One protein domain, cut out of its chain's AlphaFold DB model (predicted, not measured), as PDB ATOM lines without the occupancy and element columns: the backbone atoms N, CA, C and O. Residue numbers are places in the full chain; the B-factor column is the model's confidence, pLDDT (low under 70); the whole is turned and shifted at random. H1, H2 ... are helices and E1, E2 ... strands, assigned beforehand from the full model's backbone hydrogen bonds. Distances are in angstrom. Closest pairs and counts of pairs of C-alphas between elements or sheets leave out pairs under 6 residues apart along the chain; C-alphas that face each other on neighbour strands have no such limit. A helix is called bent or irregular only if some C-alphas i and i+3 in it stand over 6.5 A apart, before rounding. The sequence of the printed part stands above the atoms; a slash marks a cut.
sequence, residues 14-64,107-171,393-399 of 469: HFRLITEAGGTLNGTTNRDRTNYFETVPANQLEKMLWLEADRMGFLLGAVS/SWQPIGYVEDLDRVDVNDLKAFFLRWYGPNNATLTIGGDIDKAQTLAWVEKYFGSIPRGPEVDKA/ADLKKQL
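Overview. This is residues 14 to 64, 107 to 171 and 393 to 399 of the 469 residues of a protein of Photobacterium aphoticum (UniProt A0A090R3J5). Two helices, H2 and H6, lie side by side, and the strand hairpin E1 and E2, with the short helix H1 by it, runs along another side of H2. A loose second group of H5 with the short H3 and H7 lies toward the other end, from which residues 112 to 121, holding H4, stick out. The printed part has 123 residues with seven named helices and two named strands, in the order H1, E1, E2, H2, H3, H4, H5, H6, H7; the two-stranded sheet E1 - E2 is antiparallel and the class is mostly helix. It is only just compact, close to loose, with a radius of gyration of the C-alphas of 16.4 A and spans of 46 by 32 by 29 A.

Along the chain. H1, residues 14 to 20, begins at C-alpha 14 (-27.807, 43.477, -5.644). E1, residues 24 to 29, is 17.7 A long, and E2, residues 34 to 39, is 17.3 A. H2, residues 42 to 57, is the longest helix at 23.4 A; it is irregular, with C-alphas 43 and 46 7.7 A apart. H3 is residues 59 to 62 and H4 residues 114 to 119. H5, residues 122 to 132, is 15.6 A long, and H6, residues 148 to 159, is 15.8 A, ending at C-alpha 159 (-33.598, 28.608, 0.985). H7, residues 393 to 396, ends at C-alpha 396 (-21.888, 19.518, -14.214).

Arrangement. The closest C-alphas of H1 and E1 are those of Ile 18 and Thr 24, 6.7 A apart. E1 and E2 form a hairpin at 170 degrees, with N 26 and O 37 at 2.9 A and N 39 and O 24 at 2.8 A, within hydrogen-bond range. H1 and H2 are close but not clearly touching, the closest C-alphas being those of His 14 and Leu 51, 7.4 A apart. E2 and H2 are near each other, with 6 pairs of C-alphas within 10 A. H2 and H6 touch at a shallow tilt of 26 degrees, the same way, closest at the C-alphas of Ala 53 and Phe 159, 5.5 A apart. H2 and H3 meet only through their link. H3 and H5 are close but not clearly touching, with the C-alphas of Leu 60 and Lys 126 closest at 6.6 A. H5 and H7 only just touch, with 3 pairs of C-alphas within 8 A, the closest being those of Ala 127 and Leu 395 at 6.5 A. H4 is apart from H5 and H3. Every O i to N i+4 pair is within hydrogen-bond range in H1, H4, H5 and H6, and 10 of 12 are in H2; H3 and H7 are too short for such a pair.

Size, cuts and confidence. The C-alphas of Glu 115 and Ala 149 are the two farthest apart, at 48.9 A. Residues 65 to 106 are not printed, with 30.9 A between C-alphas 64 and 107, and residues 172 to 392 are not printed, with 29.7 A between C-alphas 171 and 393. The link from H5 to H6, residues 133 to 147, is long. The mean pLDDT of the printed part is 94.4, and no printed residue is under 70.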
ATOM      1  N   HIS A  14     -27.855  43.792  -7.080       90.75
ATOM      2  CA  HIS A  14     -27.807  43.477  -5.644       90.75
ATOM      3  C   HIS A  14     -27.632  44.740  -4.785       90.75
ATOM      4  O   HIS A  14     -28.438  45.023  -3.903       90.75
ATOM      5  N   PHE A  15     -26.618  45.556  -5.099       91.19
ATOM      6  CA  PHE A  15     -26.375  46.828  -4.409       91.19
ATOM      7  C   PHE A  15     -27.516  47.824  -4.626       91.19
ATOM      8  O   PHE A  15     -27.914  48.520  -3.687       91.19
ATOM      9  N   ARG A  16     -28.036  47.902  -5.858       93.69
ATOM     10  CA  ARG A  16     -29.102  48.837  -6.230       93.69
ATOM     11  C   ARG A  16     -30.382  48.554  -5.446       93.69
ATOM     12  O   ARG A  16     -30.895  49.461  -4.802       93.69
ATOM     13  N   LEU A  17     -30.843  47.304  -5.440       95.25
ATOM     14  CA  LEU A  17     -32.091  46.880  -4.798       95.25
ATOM     15  C   LEU A  17     -32.097  47.152  -3.293       95.25
ATOM     16  O   LEU A  17     -33.096  47.635  -2.763       95.25
ATOM     17  N   ILE A  18     -30.983  46.890  -2.608       95.44
ATOM     18  CA  ILE A  18     -30.862  47.155  -1.168       95.44
ATOM     19  C   ILE A  18     -30.808  48.662  -0.896       95.44
ATOM     20  O   ILE A  18     -31.472  49.151   0.017       95.44
ATOM     21  N   THR A  19     -30.056  49.419  -1.699       94.94
ATOM     22  CA  THR A  19     -29.939  50.877  -1.523       94.94
ATOM     23  C   THR A  19     -31.276  51.576  -1.784       94.94
ATOM     24  O   THR A  19     -31.685  52.440  -1.013       94.94
ATOM     25  N   GLU A  20     -32.006  51.175  -2.829       94.81
ATOM     26  CA  GLU A  20     -33.351  51.683  -3.137       94.81
ATOM     27  C   GLU A  20     -34.386  51.299  -2.077       94.81
ATOM     28  O   GLU A  20     -35.338  52.040  -1.840       94.81
ATOM     29  N   ALA A  21     -34.178  50.174  -1.393       94.06
ATOM     30  CA  ALA A  21     -34.963  49.774  -0.233       94.06
ATOM     31  C   ALA A  21     -34.647  50.599   1.034       94.06
ATOM     32  O   ALA A  21     -35.253  50.360   2.077       94.06
ATOM     33  N   GLY A  22     -33.725  51.570   0.963       93.69
ATOM     34  CA  GLY A  22     -33.283  52.386   2.097       93.69
ATOM     35  C   GLY A  22     -32.289  51.671   3.013       93.69
ATOM     36  O   GLY A  22     -32.127  52.065   4.167       93.69
ATOM     37  N   GLY A  23     -31.662  50.599   2.527       94.25
ATOM     38  CA  GLY A  23     -30.729  49.787   3.290       94.25
ATOM     39  C   GLY A  23     -29.264  50.149   3.099       94.25
ATOM     40  O   GLY A  23     -28.874  50.916   2.219       94.25
ATOM     41  N   THR A  24     -28.431  49.527   3.926       95.06
ATOM     42  CA  THR A  24     -26.973  49.493   3.767       95.06
ATOM     43  C   THR A  24     -26.509  48.043   3.704       95.06
ATOM     44  O   THR A  24     -27.136  47.177   4.308       95.06
ATOM     45  N   LEU A  25     -25.426  47.770   2.976       94.50
ATOM     46  CA  LEU A  25     -24.855  46.428   2.858       94.50
ATOM     47  C   LEU A  25     -23.335  46.457   2.759       94.50
ATOM     48  O   LEU A  25     -22.743  47.467   2.367       94.50
ATOM     49  N   ASN A  26     -22.715  45.319   3.047       92.94
ATOM     50  CA  ASN A  26     -21.342  45.038   2.660       92.94
ATOM     51  C   ASN A  26     -21.058  43.525   2.680       92.94
ATOM     52  O   ASN A  26     -21.903  42.709   3.048       92.94
ATOM     53  N   GLY A  27     -19.838  43.149   2.308       93.12
ATOM     54  CA  GLY A  27     -19.302  41.815   2.543       93.12
ATOM     55  C   GLY A  27     -17.839  41.884   2.955       93.12
ATOM     56  O   GLY A  27     -17.106  42.781   2.534       93.12
ATOM     57  N   THR A  28     -17.404  40.943   3.791       93.19
ATOM     58  CA  THR A  28     -16.001  40.841   4.210       93.19
ATOM     59  C   THR A  28     -15.493  39.414   4.102       93.19
ATOM     60  O   THR A  28     -16.234  38.454   4.306       93.19
ATOM     61  N   THR A  29     -14.203  39.284   3.809       93.25
ATOM     62  CA  THR A  29     -13.492  38.007   3.814       93.25
ATOM     63  C   THR A  29     -12.309  38.125   4.759       93.25
ATOM     64  O   THR A  29     -11.536  39.080   4.679       93.25
ATOM     65  N   ASN A  30     -12.169  37.156   5.656       93.25
ATOM     66  CA  ASN A  30     -10.988  37.003   6.495       93.25
ATOM     67  C   ASN A  30     -10.388  35.598   6.298       93.25
ATOM     68  O   ASN A  30     -10.697  34.922   5.319       93.25
ATOM     69  N   ARG A  31      -9.486  35.181   7.193       94.19
ATOM     70  CA  ARG A  31      -8.796  33.884   7.099       94.19
ATOM     71  C   ARG A  31      -9.726  32.672   7.267       94.19
ATOM     72  O   ARG A  31      -9.388  31.610   6.760       94.19
ATOM     73  N   ASP A  32     -10.875  32.847   7.925       94.62
ATOM     74  CA  ASP A  32     -11.735  31.742   8.380       94.62
ATOM     75  C   ASP A  32     -13.147  31.777   7.789       94.62
ATOM     76  O   ASP A  32     -13.837  30.763   7.755       94.62
ATOM     77  N   ARG A  33     -13.612  32.939   7.317       94.38
ATOM     78  CA  ARG A  33     -14.967  33.095   6.786       94.38
ATOM     79  C   ARG A  33     -15.079  34.164   5.709       94.38
ATOM     80  O   ARG A  33     -14.298  35.115   5.636       94.38
ATOM     81  N   THR A  34     -16.153  34.044   4.937       96.12
ATOM     82  CA  THR A  34     -16.733  35.150   4.174       96.12
ATOM     83  C   THR A  34     -18.109  35.455   4.750       96.12
ATOM     84  O   THR A  34     -18.890  34.534   4.965       96.12
ATOM     85  N   ASN A  35     -18.405  36.725   5.017       95.38
ATOM     86  CA  ASN A  35     -19.733  37.159   5.432       95.38
ATOM     87  C   ASN A  35     -20.311  38.178   4.447       95.38
ATOM     88  O   ASN A  35     -19.584  38.936   3.803       95.38
ATOM     89  N   TYR A  36     -21.631  38.181   4.363       95.56
ATOM     90  CA  TYR A  36     -22.429  39.173   3.662       95.56
ATOM     91  C   TYR A  36     -23.481  39.640   4.650       95.56
ATOM     92  O   TYR A  36     -24.041  38.822   5.381       95.56
ATOM     93  N   PHE A  37     -23.679  40.946   4.741       95.44
ATOM     94  CA  PHE A  37     -24.595  41.517   5.711       95.44
ATOM     95  C   PHE A  37     -25.217  42.788   5.172       95.44
ATOM     96  O   PHE A  37     -24.600  43.557   4.431       95.44
ATOM     97  N   GLU A  38     -26.437  43.022   5.619       96.06
ATOM     98  CA  GLU A  38     -27.236  44.164   5.229       96.06
ATOM     99  C   GLU A  38     -28.180  44.561   6.356       96.06
ATOM    100  O   GLU A  38     -28.487  43.790   7.265       96.06
ATOM    101  N   THR A  39     -28.588  45.820   6.345       95.94
ATOM    102  CA  THR A  39     -29.570  46.373   7.270       95.94
ATOM    103  C   THR A  39     -30.566  47.160   6.449       95.94
ATOM    104  O   THR A  39     -30.185  48.109   5.767       95.94
ATOM    105  N   VAL A  40     -31.829  46.750   6.514       95.25
ATOM    106  CA  VAL A  40     -32.945  47.314   5.749       95.25
ATOM    107  C   VAL A  40     -34.121  47.627   6.675       95.25
ATOM    108  O   VAL A  40     -34.204  47.061   7.770       95.25
ATOM    109  N   PRO A  41     -35.066  48.479   6.250       94.50
ATOM    110  CA  PRO A  41     -36.379  48.561   6.882       94.50
ATOM    111  C   PRO A  41     -37.061  47.184   6.949       94.50
ATOM    112  O   PRO A  41     -37.013  46.416   5.988       94.50
ATOM    113  N   ALA A  42     -37.730  46.877   8.067       93.75
ATOM    114  CA  ALA A  42     -38.322  45.557   8.324       93.75
ATOM    115  C   ALA A  42     -39.312  45.101   7.236       93.75
ATOM    116  O   ALA A  42     -39.386  43.917   6.911       93.75
ATOM    117  N   ASN A  43     -40.014  46.044   6.603       94.75
ATOM    118  CA  ASN A  43     -40.955  45.752   5.525       94.75
ATOM    119  C   ASN A  43     -40.302  45.269   4.214       94.75
ATOM    120  O   ASN A  43     -41.006  44.904   3.276       94.75
ATOM    121  N   GLN A  44     -38.969  45.256   4.132       96.81
ATOM    122  CA  GLN A  44     -38.197  44.763   2.986       96.81
ATOM    123  C   GLN A  44     -37.649  43.343   3.204       96.81
ATOM    124  O   GLN A  44     -37.010  42.804   2.302       96.81
ATOM    125  N   LEU A  45     -37.883  42.728   4.373       96.81
ATOM    126  CA  LEU A  45     -37.247  41.467   4.766       96.81
ATOM    127  C   LEU A  45     -37.478  40.322   3.768       96.81
ATOM    128  O   LEU A  45     -36.517  39.653   3.401       96.81
ATOM    129  N   GLU A  46     -38.707  40.113   3.284       97.69
ATOM    130  CA  GLU A  46     -38.993  39.043   2.309       97.69
ATOM    131  C   GLU A  46     -38.150  39.200   1.037       97.69
ATOM    132  O   GLU A  46     -37.564  38.235   0.546       97.69
ATOM    133  N   LYS A  47     -38.035  40.435   0.535       97.38
ATOM    134  CA  LYS A  47     -37.218  40.752  -0.638       97.38
ATOM    135  C   LYS A  47     -35.742  40.452  -0.386       97.38
ATOM    136  O   LYS A  47     -35.082  39.944  -1.284       97.38
ATOM    137  N   MET A  48     -35.230  40.747   0.809       97.38
ATOM    138  CA  MET A  48     -33.837  40.447   1.158       97.38
ATOM    139  C   MET A  48     -33.594  38.939   1.251       97.38
ATOM    140  O   MET A  48     -32.628  38.439   0.692       97.38
ATOM    141  N   LEU A  49     -34.510  38.177   1.855       97.94
ATOM    142  CA  LEU A  49     -34.404  36.714   1.895       97.94
ATOM    143  C   LEU A  49     -34.431  36.096   0.494       97.94
ATOM    144  O   LEU A  49     -33.631  35.209   0.208       97.94
ATOM    145  N   TRP A  50     -35.300  36.595  -0.387       97.88
ATOM    146  CA  TRP A  50     -35.315  36.215  -1.800       97.88
ATOM    147  C   TRP A  50     -33.974  36.510  -2.487       97.88
ATOM    148  O   TRP A  50     -33.407  35.628  -3.131       97.88
ATOM    149  N   LEU A  51     -33.452  37.724  -2.300       97.12
ATOM    150  CA  LEU A  51     -32.211  38.209  -2.903       97.12
ATOM    151  C   LEU A  51     -30.984  37.397  -2.442       97.12
ATOM    152  O   LEU A  51     -30.159  36.968  -3.252       97.12
ATOM    153  N   GLU A  52     -30.869  37.148  -1.140       97.06
ATOM    154  CA  GLU A  52     -29.748  36.421  -0.540       97.06
ATOM    155  C   GLU A  52     -29.794  34.918  -0.862       97.06
ATOM    156  O   GLU A  52     -28.749  34.305  -1.105       97.06
ATOM    157  N   ALA A  53     -30.995  34.331  -0.936       97.06
ATOM    158  CA  ALA A  53     -31.180  32.958  -1.393       97.06
ATOM    159  C   ALA A  53     -30.830  32.793  -2.875       97.06
ATOM    160  O   ALA A  53     -30.191  31.807  -3.239       97.06
ATOM    161  N   ASP A  54     -31.186  33.762  -3.726       95.69
ATOM    162  CA  ASP A  54     -30.822  33.735  -5.146       95.69
ATOM    163  C   ASP A  54     -29.298  33.765  -5.328       95.69
ATOM    164  O   ASP A  54     -28.721  32.967  -6.068       95.69
ATOM    165  N   ARG A  55     -28.612  34.604  -4.545       94.75
ATOM    166  CA  ARG A  55     -27.147  34.663  -4.533       94.75
ATOM    167  C   ARG A  55     -26.495  33.360  -4.047       94.75
ATOM    168  O   ARG A  55     -25.385  33.048  -4.469       94.75
ATOM    169  N   MET A  56     -27.141  32.603  -3.156       95.62
ATOM    170  CA  MET A  56     -26.632  31.312  -2.669       95.62
ATOM    171  C   MET A  56     -26.940  30.152  -3.628       95.62
ATOM    172  O   MET A  56     -26.078  29.313  -3.865       95.62
ATOM    173  N   GLY A  57     -28.156  30.082  -4.169       94.50
ATOM    174  CA  GLY A  57     -28.612  28.946  -4.974       94.50
ATOM    175  C   GLY A  57     -28.342  29.083  -6.474       94.50
ATOM    176  O   GLY A  57     -28.140  28.079  -7.148       94.50
ATOM    177  N   PHE A  58     -28.299  30.315  -6.988       94.06
ATOM    178  CA  PHE A  58     -28.438  30.612  -8.419       94.06
ATOM    179  C   PHE A  58     -27.358  31.576  -8.937       94.06
ATOM    180  O   PHE A  58     -27.518  32.250  -9.954       94.06
ATOM    181  N   LEU A  59     -26.212  31.665  -8.253       93.75
ATOM    182  CA  LEU A  59     -25.097  32.501  -8.711       93.75
ATOM    183  C   LEU A  59     -24.513  32.000 -10.039       93.75
ATOM    184  O   LEU A  59     -24.148  32.791 -10.911       93.75
ATOM    185  N   LEU A  60     -24.349  30.681 -10.174       92.25
ATOM    186  CA  LEU A  60     -23.468  30.095 -11.185       92.25
ATOM    187  C   LEU A  60     -23.936  30.335 -12.622       92.25
ATOM    188  O   LEU A  60     -23.074  30.500 -13.492       92.25
ATOM    189  N   GLY A  61     -25.248  30.409 -12.869       87.25
ATOM    190  CA  GLY A  61     -25.794  30.750 -14.182       87.25
ATOM    191  C   GLY A  61     -25.458  32.176 -14.625       87.25
ATOM    192  O   GLY A  61     -25.252  32.422 -15.812       87.25
ATOM    193  N   ALA A  62     -25.281  33.110 -13.684       89.38
ATOM    194  CA  ALA A  62     -24.885  34.485 -13.984       89.38
ATOM    195  C   ALA A  62     -23.366  34.681 -14.128       89.38
ATOM    196  O   ALA A  62     -22.917  35.751 -14.560       89.38
ATOM    197  N   VAL A  63     -22.554  33.676 -13.777       92.12
ATOM    198  CA  VAL A  63     -21.089  33.741 -13.850       92.12
ATOM    199  C   VAL A  63     -20.598  33.392 -15.257       92.12
ATOM    200  O   VAL A  63     -20.641  32.239 -15.695       92.12
ATOM    201  N   SER A  64     -20.028  34.390 -15.935       90.88
ATOM    202  CA  SER A  64     -19.383  34.244 -17.245       90.88
ATOM    203  C   SER A  64     -17.874  34.482 -17.179       90.88
ATOM    204  O   SER A  64     -17.387  35.201 -16.301       90.88
ATOM    205  N   SER A 107      -0.395  31.262   6.528       94.88
ATOM    206  CA  SER A 107       0.902  31.672   5.968       94.88
ATOM    207  C   SER A 107       0.787  32.606   4.751       94.88
ATOM    208  O   SER A 107       1.805  33.073   4.237       94.88
ATOM    209  N   TRP A 108      -0.436  32.908   4.303       92.75
ATOM    210  CA  TRP A 108      -0.750  33.900   3.272       92.75
ATOM    211  C   TRP A 108      -2.002  34.706   3.642       92.75
ATOM    212  O   TRP A 108      -2.759  34.351   4.545       92.75
ATOM    213  N   GLN A 109      -2.214  35.819   2.939       93.12
ATOM    214  CA  GLN A 109      -3.356  36.707   3.160       93.12
ATOM    215  C   GLN A 109      -4.542  36.336   2.253       93.12
ATOM    216  O   GLN A 109      -4.310  35.916   1.116       93.12
ATOM    217  N   PRO A 110      -5.803  36.557   2.680       93.00
ATOM    218  CA  PRO A 110      -6.990  36.244   1.873       93.00
ATOM    219  C   PRO A 110      -7.032  36.899   0.486       93.00
ATOM    220  O   PRO A 110      -7.635  36.348  -0.427       93.00
ATOM    221  N   ILE A 111      -6.364  38.048   0.303       89.62
ATOM    222  CA  ILE A 111      -6.245  38.724  -1.003       89.62
ATOM    223  C   ILE A 111      -5.501  37.869  -2.051       89.62
ATOM    224  O   ILE A 111      -5.634  38.111  -3.250       89.62
ATOM    225  N   GLY A 112      -4.739  36.862  -1.611       90.44
ATOM    226  CA  GLY A 112      -4.003  35.941  -2.472       90.44
ATOM    227  C   GLY A 112      -2.829  36.592  -3.200       90.44
ATOM    228  O   GLY A 112      -2.513  37.766  -2.998       90.44
ATOM    229  N   TYR A 113      -2.167  35.816  -4.055       90.38
ATOM    230  CA  TYR A 113      -1.025  36.261  -4.853       90.38
ATOM    231  C   TYR A 113      -1.414  36.466  -6.319       90.38
ATOM    232  O   TYR A 113      -2.293  35.776  -6.841       90.38
ATOM    233  N   VAL A 114      -0.728  37.380  -7.009       90.75
ATOM    234  CA  VAL A 114      -1.012  37.689  -8.422       90.75
ATOM    235  C   VAL A 114      -0.831  36.455  -9.306       90.75
ATOM    236  O   VAL A 114      -1.666  36.206 -10.168       90.75
ATOM    237  N   GLU A 115       0.182  35.631  -9.033       90.44
ATOM    238  CA  GLU A 115       0.468  34.417  -9.801       90.44
ATOM    239  C   GLU A 115      -0.622  33.352  -9.642       90.44
ATOM    240  O   GLU A 115      -0.877  32.583 -10.568       90.44
ATOM    241  N   ASP A 116      -1.284  33.298  -8.481       90.62
ATOM    242  CA  ASP A 116      -2.424  32.401  -8.292       90.62
ATOM    243  C   ASP A 116      -3.647  32.933  -9.041       90.62
ATOM    244  O   ASP A 116      -4.317  32.158  -9.716       90.62
ATOM    245  N   LEU A 117      -3.880  34.253  -9.023       89.38
ATOM    246  CA  LEU A 117      -4.935  34.888  -9.823       89.38
ATOM    247  C   LEU A 117      -4.727  34.672 -11.330       89.38
ATOM    248  O   LEU A 117      -5.696  34.480 -12.058       89.38
ATOM    249  N   ASP A 118      -3.484  34.700 -11.810       90.00
ATOM    250  CA  ASP A 118      -3.142  34.415 -13.209       90.00
ATOM    251  C   ASP A 118      -3.432  32.971 -13.618       90.00
ATOM    252  O   ASP A 118      -3.810  32.726 -14.766       90.00
ATOM    253  N   ARG A 119      -3.268  32.031 -12.682       90.19
ATOM    254  CA  ARG A 119      -3.404  30.597 -12.937       90.19
ATOM    255  C   ARG A 119      -4.855  30.123 -12.894       90.19
ATOM    256  O   ARG A 119      -5.207  29.241 -13.668       90.19
ATOM    257  N   VAL A 120      -5.673  30.691 -12.007       91.38
ATOM    258  CA  VAL A 120      -7.079  30.288 -11.857       91.38
ATOM    259  C   VAL A 120      -7.970  30.838 -12.971       91.38
ATOM    260  O   VAL A 120      -7.768  31.950 -13.468       91.38
ATOM    261  N   ASP A 121      -8.999  30.070 -13.319       91.69
ATOM    262  CA  ASP A 121     -10.019  30.431 -14.302       91.69
ATOM    263  C   ASP A 121     -11.441  30.480 -13.705       91.69
ATOM    264  O   ASP A 121     -11.662  30.347 -12.496       91.69
ATOM    265  N   VAL A 122     -12.442  30.729 -14.558       94.31
ATOM    266  CA  VAL A 122     -13.842  30.813 -14.120       94.31
ATOM    267  C   VAL A 122     -14.353  29.487 -13.553       94.31
ATOM    268  O   VAL A 122     -15.205  29.496 -12.666       94.31
ATOM    269  N   ASN A 123     -13.852  28.348 -14.034       95.19
ATOM    270  CA  ASN A 123     -14.299  27.037 -13.586       95.19
ATOM    271  C   ASN A 123     -13.733  26.707 -12.204       95.19
ATOM    272  O   ASN A 123     -14.459  26.127 -11.398       95.19
ATOM    273  N   ASP A 124     -12.519  27.159 -11.879       94.44
ATOM    274  CA  ASP A 124     -11.995  27.099 -10.508       94.44
ATOM    275  C   ASP A 124     -12.893  27.868  -9.530       94.44
ATOM    276  O   ASP A 124     -13.215  27.374  -8.447       94.44
ATOM    277  N   LEU A 125     -13.369  29.054  -9.926       94.62
ATOM    278  CA  LEU A 125     -14.313  29.825  -9.115       94.62
ATOM    279  C   LEU A 125     -15.637  29.081  -8.920       94.62
ATOM    280  O   LEU A 125     -16.148  29.015  -7.799       94.62
ATOM    281  N   LYS A 126     -16.200  28.519  -9.996       95.44
ATOM    282  CA  LYS A 126     -17.448  27.743  -9.928       95.44
ATOM    283  C   LYS A 126     -17.280  26.516  -9.028       95.44
ATOM    284  O   LYS A 126     -18.156  26.234  -8.216       95.44
ATOM    285  N   ALA A 127     -16.143  25.829  -9.111       95.56
ATOM    286  CA  ALA A 127     -15.826  24.699  -8.245       95.56
ATOM    287  C   ALA A 127     -15.668  25.113  -6.776       95.56
ATOM    288  O   ALA A 127     -16.195  24.440  -5.891       95.56
ATOM    289  N   PHE A 128     -15.009  26.245  -6.505       95.31
ATOM    290  CA  PHE A 128     -14.904  26.796  -5.153       95.31
ATOM    291  C   PHE A 128     -16.288  27.084  -4.559       95.31
ATOM    292  O   PHE A 128     -16.575  26.688  -3.430       95.31
ATOM    293  N   PHE A 129     -17.175  27.706  -5.339       95.81
ATOM    294  CA  PHE A 129     -18.556  27.952  -4.929       95.81
ATOM    295  C   PHE A 129     -19.301  26.642  -4.632       95.81
ATOM    296  O   PHE A 129     -19.848  26.476  -3.543       95.81
ATOM    297  N   LEU A 130     -19.244  25.663  -5.542       95.50
ATOM    298  CA  LEU A 130     -19.882  24.353  -5.358       95.50
ATOM    299  C   LEU A 130     -19.329  23.565  -4.162       95.50
ATOM    300  O   LEU A 130     -20.047  22.728  -3.613       95.50
ATOM    301  N   ARG A 131     -18.079  23.796  -3.751       95.19
ATOM    302  CA  ARG A 131     -17.490  23.153  -2.572       95.19
ATOM    303  C   ARG A 131     -17.921  23.817  -1.264       95.19
ATOM    304  O   ARG A 131     -18.181  23.090  -0.311       95.19
ATOM    305  N   TRP A 132     -17.968  25.151  -1.212       95.69
ATOM    306  CA  TRP A 132     -18.021  25.893   0.057       95.69
ATOM    307  C   TRP A 132     -19.322  26.659   0.325       95.69
ATOM    308  O   TRP A 132     -19.636  26.895   1.489       95.69
ATOM    309  N   TYR A 133     -20.085  27.034  -0.708       95.69
ATOM    310  CA  TYR A 133     -21.281  27.889  -0.600       95.69
ATOM    311  C   TYR A 133     -22.592  27.077  -0.566       95.69
ATOM    312  O   TYR A 133     -23.565  27.411  -1.232       95.69
ATOM    313  N   GLY A 134     -22.615  25.980   0.198       94.75
ATOM    314  CA  GLY A 134     -23.828  25.194   0.461       94.75
ATOM    315  C   GLY A 134     -24.472  25.540   1.812       94.75
ATOM    316  O   GLY A 134     -23.759  25.954   2.729       94.75
ATOM    317  N   PRO A 135     -25.789  25.316   1.991       96.00
ATOM    318  CA  PRO A 135     -26.508  25.695   3.215       96.00
ATOM    319  C   PRO A 135     -26.029  24.953   4.474       96.00
ATOM    320  O   PRO A 135     -26.172  25.462   5.577       96.00
ATOM    321  N   ASN A 136     -25.397  23.781   4.339       95.25
ATOM    322  CA  ASN A 136     -24.776  23.057   5.458       95.25
ATOM    323  C   ASN A 136     -23.492  23.697   6.001       95.25
ATOM    324  O   ASN A 136     -23.003  23.252   7.033       95.25
ATOM    325  N   ASN A 137     -22.934  24.684   5.301       96.19
ATOM    326  CA  ASN A 137     -21.732  25.416   5.696       96.19
ATOM    327  C   ASN A 137     -22.026  26.919   5.878       96.19
ATOM    328  O   ASN A 137     -21.141  27.758   5.724       96.19
ATOM    329  N   ALA A 138     -23.286  27.274   6.149       96.31
ATOM    330  CA  ALA A 138     -23.732  28.653   6.290       96.31
ATOM    331  C   ALA A 138     -24.492  28.861   7.606       96.31
ATOM    332  O   ALA A 138     -25.261  28.009   8.043       96.31
ATOM    333  N   THR A 139     -24.316  30.041   8.197       96.69
ATOM    334  CA  THR A 139     -25.130  30.536   9.310       96.69
ATOM    335  C   THR A 139     -25.920  31.740   8.810       96.69
ATOM    336  O   THR A 139     -25.326  32.740   8.405       96.69
ATOM    337  N   LEU A 140     -27.252  31.659   8.848       97.12
ATOM    338  CA  LEU A 140     -28.141  32.791   8.585       97.12
ATOM    339  C   LEU A 140     -28.658  33.335   9.916       97.12
ATOM    340  O   LEU A 140     -29.256  32.606  10.705       97.12
ATOM    341  N   THR A 141     -28.447  34.621  10.166       97.12
ATOM    342  CA  THR A 141     -28.969  35.297  11.356       97.12
ATOM    343  C   THR A 141     -29.784  36.506  10.930       97.12
ATOM    344  O   THR A 141     -29.332  37.318  10.129       97.12
ATOM    345  N   ILE A 142     -30.988  36.620  11.486       97.62
ATOM    346  CA  ILE A 142     -31.947  37.683  11.188       97.62
ATOM    347  C   ILE A 142     -32.366  38.295  12.524       97.62
ATOM    348  O   ILE A 142     -32.682  37.571  13.470       97.62
ATOM    349  N   GLY A 143     -32.362  39.620  12.614       95.00
ATOM    350  CA  GLY A 143     -32.763  40.334  13.821       95.00
ATOM    351  C   GLY A 143     -33.334  41.704  13.495       95.00
ATOM    352  O   GLY A 143     -32.986  42.304  12.482       95.00
ATOM    353  N   GLY A 144     -34.221  42.182  14.363       92.88
ATOM    354  CA  GLY A 144     -34.984  43.414  14.181       92.88
ATOM    355  C   GLY A 144     -36.433  43.227  14.621       92.88
ATOM    356  O   GLY A 144     -36.757  42.254  15.306       92.88
ATOM    357  N   ASP A 145     -37.291  44.154  14.212       91.19
ATOM    358  CA  ASP A 145     -38.741  44.063  14.386       91.19
ATOM    359  C   ASP A 145     -39.331  43.107  13.336       91.19
ATOM    360  O   ASP A 145     -39.607  43.500  12.204       91.19
ATOM    361  N   ILE A 146     -39.404  41.816  13.673       93.56
ATOM    362  CA  ILE A 146     -39.795  40.749  12.744       93.56
ATOM    363  C   ILE A 146     -40.869  39.841  13.344       93.56
ATOM    364  O   ILE A 146     -40.817  39.474  14.521       93.56
ATOM    365  N   ASP A 147     -41.787  39.375  12.497       95.50
ATOM    366  CA  ASP A 147     -42.618  38.212  12.808       95.50
ATOM    367  C   ASP A 147     -41.796  36.939  12.575       95.50
ATOM    368  O   ASP A 147     -41.405  36.619  11.448       95.50
ATOM    369  N   LYS A 148     -41.511  36.201  13.651       96.75
ATOM    370  CA  LYS A 148     -40.651  35.010  13.594       96.75
ATOM    371  C   LYS A 148     -41.258  33.880  12.765       96.75
ATOM    372  O   LYS A 148     -40.519  33.198  12.061       96.75
ATOM    373  N   ALA A 149     -42.571  33.669  12.850       98.06
ATOM    374  CA  ALA A 149     -43.236  32.576  12.147       98.06
ATOM    375  C   ALA A 149     -43.243  32.837  10.636       98.06
ATOM    376  O   ALA A 149     -42.864  31.965   9.855       98.06
ATOM    377  N   GLN A 150     -43.582  34.062  10.236       97.69
ATOM    378  CA  GLN A 150     -43.540  34.487   8.842       97.69
ATOM    379  C   GLN A 150     -42.108  34.496   8.294       97.69
ATOM    380  O   GLN A 150     -41.876  34.043   7.173       97.69
ATOM    381  N   THR A 151     -41.138  34.955   9.089       98.06
ATOM    382  CA  THR A 151     -39.721  34.942   8.700       98.06
ATOM    383  C   THR A 151     -39.237  33.520   8.437       98.06
ATOM    384  O   THR A 151     -38.614  33.279   7.408       98.06
ATOM    385  N   LEU A 152     -39.557  32.561   9.312       98.19
ATOM    386  CA  LEU A 152     -39.211  31.153   9.098       98.19
ATOM    387  C   LEU A 152     -39.885  30.576   7.851       98.19
ATOM    388  O   LEU A 152     -39.233  29.863   7.095       98.19
ATOM    389  N   ALA A 153     -41.149  30.921   7.595       98.19
ATOM    390  CA  ALA A 153     -41.837  30.500   6.376       98.19
ATOM    391  C   ALA A 153     -41.153  31.042   5.107       98.19
ATOM    392  O   ALA A 153     -41.030  30.321   4.121       98.19
ATOM    393  N   TRP A 154     -40.664  32.287   5.126       98.25
ATOM    394  CA  TRP A 154     -39.882  32.842   4.019       98.25
ATOM    395  C   TRP A 154     -38.507  32.197   3.883       98.25
ATOM    396  O   TRP A 154     -38.082  31.925   2.763       98.25
ATOM    397  N   VAL A 155     -37.814  31.931   4.993       98.31
ATOM    398  CA  VAL A 155     -36.532  31.215   4.960       98.31
ATOM    399  C   VAL A 155     -36.720  29.836   4.329       98.31
ATOM    400  O   VAL A 155     -35.996  29.508   3.394       98.31
ATOM    401  N   GLU A 156     -37.728  29.075   4.758       97.81
ATOM    402  CA  GLU A 156     -38.045  27.766   4.180       97.81
ATOM    403  C   GLU A 156     -38.394  27.877   2.692       97.81
ATOM    404  O   GLU A 156     -37.826  27.163   1.872       97.81
ATOM    405  N   LYS A 157     -39.251  28.835   2.318       97.69
ATOM    406  CA  LYS A 157     -39.619  29.089   0.919       97.69
ATOM    407  C   LYS A 157     -38.394  29.368   0.045       97.69
ATOM    408  O   LYS A 157     -38.251  28.765  -1.009       97.69
ATOM    409  N   TYR A 158     -37.519  30.293   0.443       97.94
ATOM    410  CA  TYR A 158     -36.447  30.770  -0.438       97.94
ATOM    411  C   TYR A 158     -35.181  29.917  -0.400       97.94
ATOM    412  O   TYR A 158     -34.544  29.768  -1.448       97.94
ATOM    413  N   PHE A 159     -34.823  29.380   0.770       97.81
ATOM    414  CA  PHE A 159     -33.598  28.608   0.985       97.81
ATOM    415  C   PHE A 159     -33.834  27.094   1.035       97.81
ATOM    416  O   PHE A 159     -32.890  26.348   0.785       97.81
ATOM    417  N   GLY A 160     -35.048  26.621   1.342       96.56
ATOM    418  CA  GLY A 160     -35.331  25.197   1.579       96.56
ATOM    419  C   GLY A 160     -35.127  24.303   0.353       96.56
ATOM    420  O   GLY A 160     -34.746  23.142   0.490       96.56
ATOM    421  N   SER A 161     -35.289  24.850  -0.853       95.88
ATOM    422  CA  SER A 161     -35.002  24.149  -2.109       95.88
ATOM    423  C   SER A 161     -33.510  24.068  -2.447       95.88
ATOM    424  O   SER A 161     -33.130  23.305  -3.342       95.88
ATOM    425  N   ILE A 162     -32.652  24.837  -1.763       96.69
ATOM    426  CA  ILE A 162     -31.217  24.870  -2.043       96.69
ATOM    427  C   ILE A 162     -30.589  23.569  -1.532       96.69
ATOM    428  O   ILE A 162     -30.600  23.290  -0.330       96.69
ATOM    429  N   PRO A 163     -30.000  22.756  -2.420       95.62
ATOM    430  CA  PRO A 163     -29.475  21.460  -2.036       95.62
ATOM    431  C   PRO A 163     -28.257  21.599  -1.123       95.62
ATOM    432  O   PRO A 163     -27.387  22.455  -1.313       95.62
ATOM    433  N   ARG A 164     -28.153  20.673  -0.165       95.88
ATOM    434  CA  ARG A 164     -26.987  20.522   0.713       95.88
ATOM    435  C   ARG A 164     -25.692  20.472  -0.112       95.88
ATOM    436  O   ARG A 164     -25.617  19.785  -1.132       95.88
ATOM    437  N   GLY A 165     -24.670  21.197   0.332       94.94
ATOM    438  CA  GLY A 165     -23.324  21.117  -0.222       94.94
ATOM    439  C   GLY A 165     -22.547  19.897   0.286       94.94
ATOM    440  O   GLY A 165     -23.039  19.133   1.117       94.94
ATOM    441  N   PRO A 166     -21.313  19.702  -0.202       95.50
ATOM    442  CA  PRO A 166     -20.401  18.706   0.341       95.50
ATOM    443  C   PRO A 166     -20.155  18.910   1.844       95.50
ATOM    444  O   PRO A 166     -20.178  20.043   2.323       95.50
ATOM    445  N   GLU A 167     -19.858  17.834   2.576       95.44
ATOM    446  CA  GLU A 167     -19.494  17.945   3.994       95.44
ATOM    447  C   GLU A 167     -18.209  18.757   4.179       95.44
ATOM    448  O   GLU A 167     -17.237  18.618   3.419       95.44
ATOM    449  N   VAL A 168     -18.222  19.615   5.197       93.38
ATOM    450  CA  VAL A 168     -17.103  20.468   5.582       93.38
ATOM    451  C   VAL A 168     -16.655  20.054   6.974       93.38
ATOM    452  O   VAL A 168     -17.306  20.355   7.971       93.38
ATOM    453  N   ASP A 169     -15.534  19.340   7.027       91.75
ATOM    454  CA  ASP A 169     -14.919  18.960   8.291       91.75
ATOM    455  C   ASP A 169     -14.279  20.180   8.954       91.75
ATOM    456  O   ASP A 169     -13.609  20.988   8.300       91.75
ATOM    457  N   LYS A 170     -14.442  20.290  10.275       90.12
ATOM    458  CA  LYS A 170     -13.762  21.321  11.062       90.12
ATOM    459  C   LYS A 170     -12.257  21.074  11.016       90.12
ATOM    460  O   LYS A 170     -11.784  20.004  11.404       90.12
ATOM    461  N   ALA A 171     -11.503  22.072  10.566       92.19
ATOM    462  CA  ALA A 171     -10.053  21.992  10.566       92.19
ATOM    463  C   ALA A 171      -9.527  21.881  12.007       92.19
ATOM    464  O   ALA A 171     -10.012  22.538  12.931       92.19
ATOM    465  N   ALA A 393     -17.909  19.683 -18.006       92.38
ATOM    466  CA  ALA A 393     -18.420  18.357 -17.674       92.38
ATOM    467  C   ALA A 393     -18.086  17.947 -16.230       92.38
ATOM    468  O   ALA A 393     -18.876  17.244 -15.600       92.38
ATOM    469  N   ASP A 394     -16.946  18.382 -15.689       92.12
ATOM    470  CA  ASP A 394     -16.581  18.123 -14.294       92.12
ATOM    471  C   ASP A 394     -17.400  18.976 -13.327       92.12
ATOM    472  O   ASP A 394     -17.817  18.475 -12.282       92.12
ATOM    473  N   LEU A 395     -17.698  20.223 -13.702       92.38
ATOM    474  CA  LEU A 395     -18.606  21.083 -12.942       92.38
ATOM    475  C   LEU A 395     -20.034  20.540 -12.946       92.38
ATOM    476  O   LEU A 395     -20.668  20.491 -11.897       92.38
ATOM    477  N   LYS A 396     -20.529  20.062 -14.093       90.69
ATOM    478  CA  LYS A 396     -21.888  19.518 -14.214       90.69
ATOM    479  C   LYS A 396     -22.129  18.303 -13.311       90.69
ATOM    480  O   LYS A 396     -23.241  18.113 -12.841       90.69
ATOM    481  N   LYS A 397     -21.095  17.503 -13.026       90.06
ATOM    482  CA  LYS A 397     -21.179  16.382 -12.066       90.06
ATOM    483  C   LYS A 397     -21.321  16.844 -10.611       90.06
ATOM    484  O   LYS A 397     -21.763  16.067  -9.775       90.06
ATOM    485  N   GLN A 398     -20.879  18.063 -10.304       89.19
ATOM    486  CA  GLN A 398     -20.893  18.640  -8.956       89.19
ATOM    487  C   GLN A 398     -22.058  19.605  -8.739       89.19
ATOM    488  O   GLN A 398     -22.406  19.878  -7.588       89.19
ATOM    489  N   LEU A 399     -22.617  20.144  -9.826       90.75
ATOM    490  CA  LEU A 399     -23.748  21.055  -9.802       90.75
ATOM    491  C   LEU A 399     -24.948  20.368  -9.156       90.75
ATOM    492  O   LEU A 399     -25.294  19.233  -9.482       90.75
TER     493      LEU A 399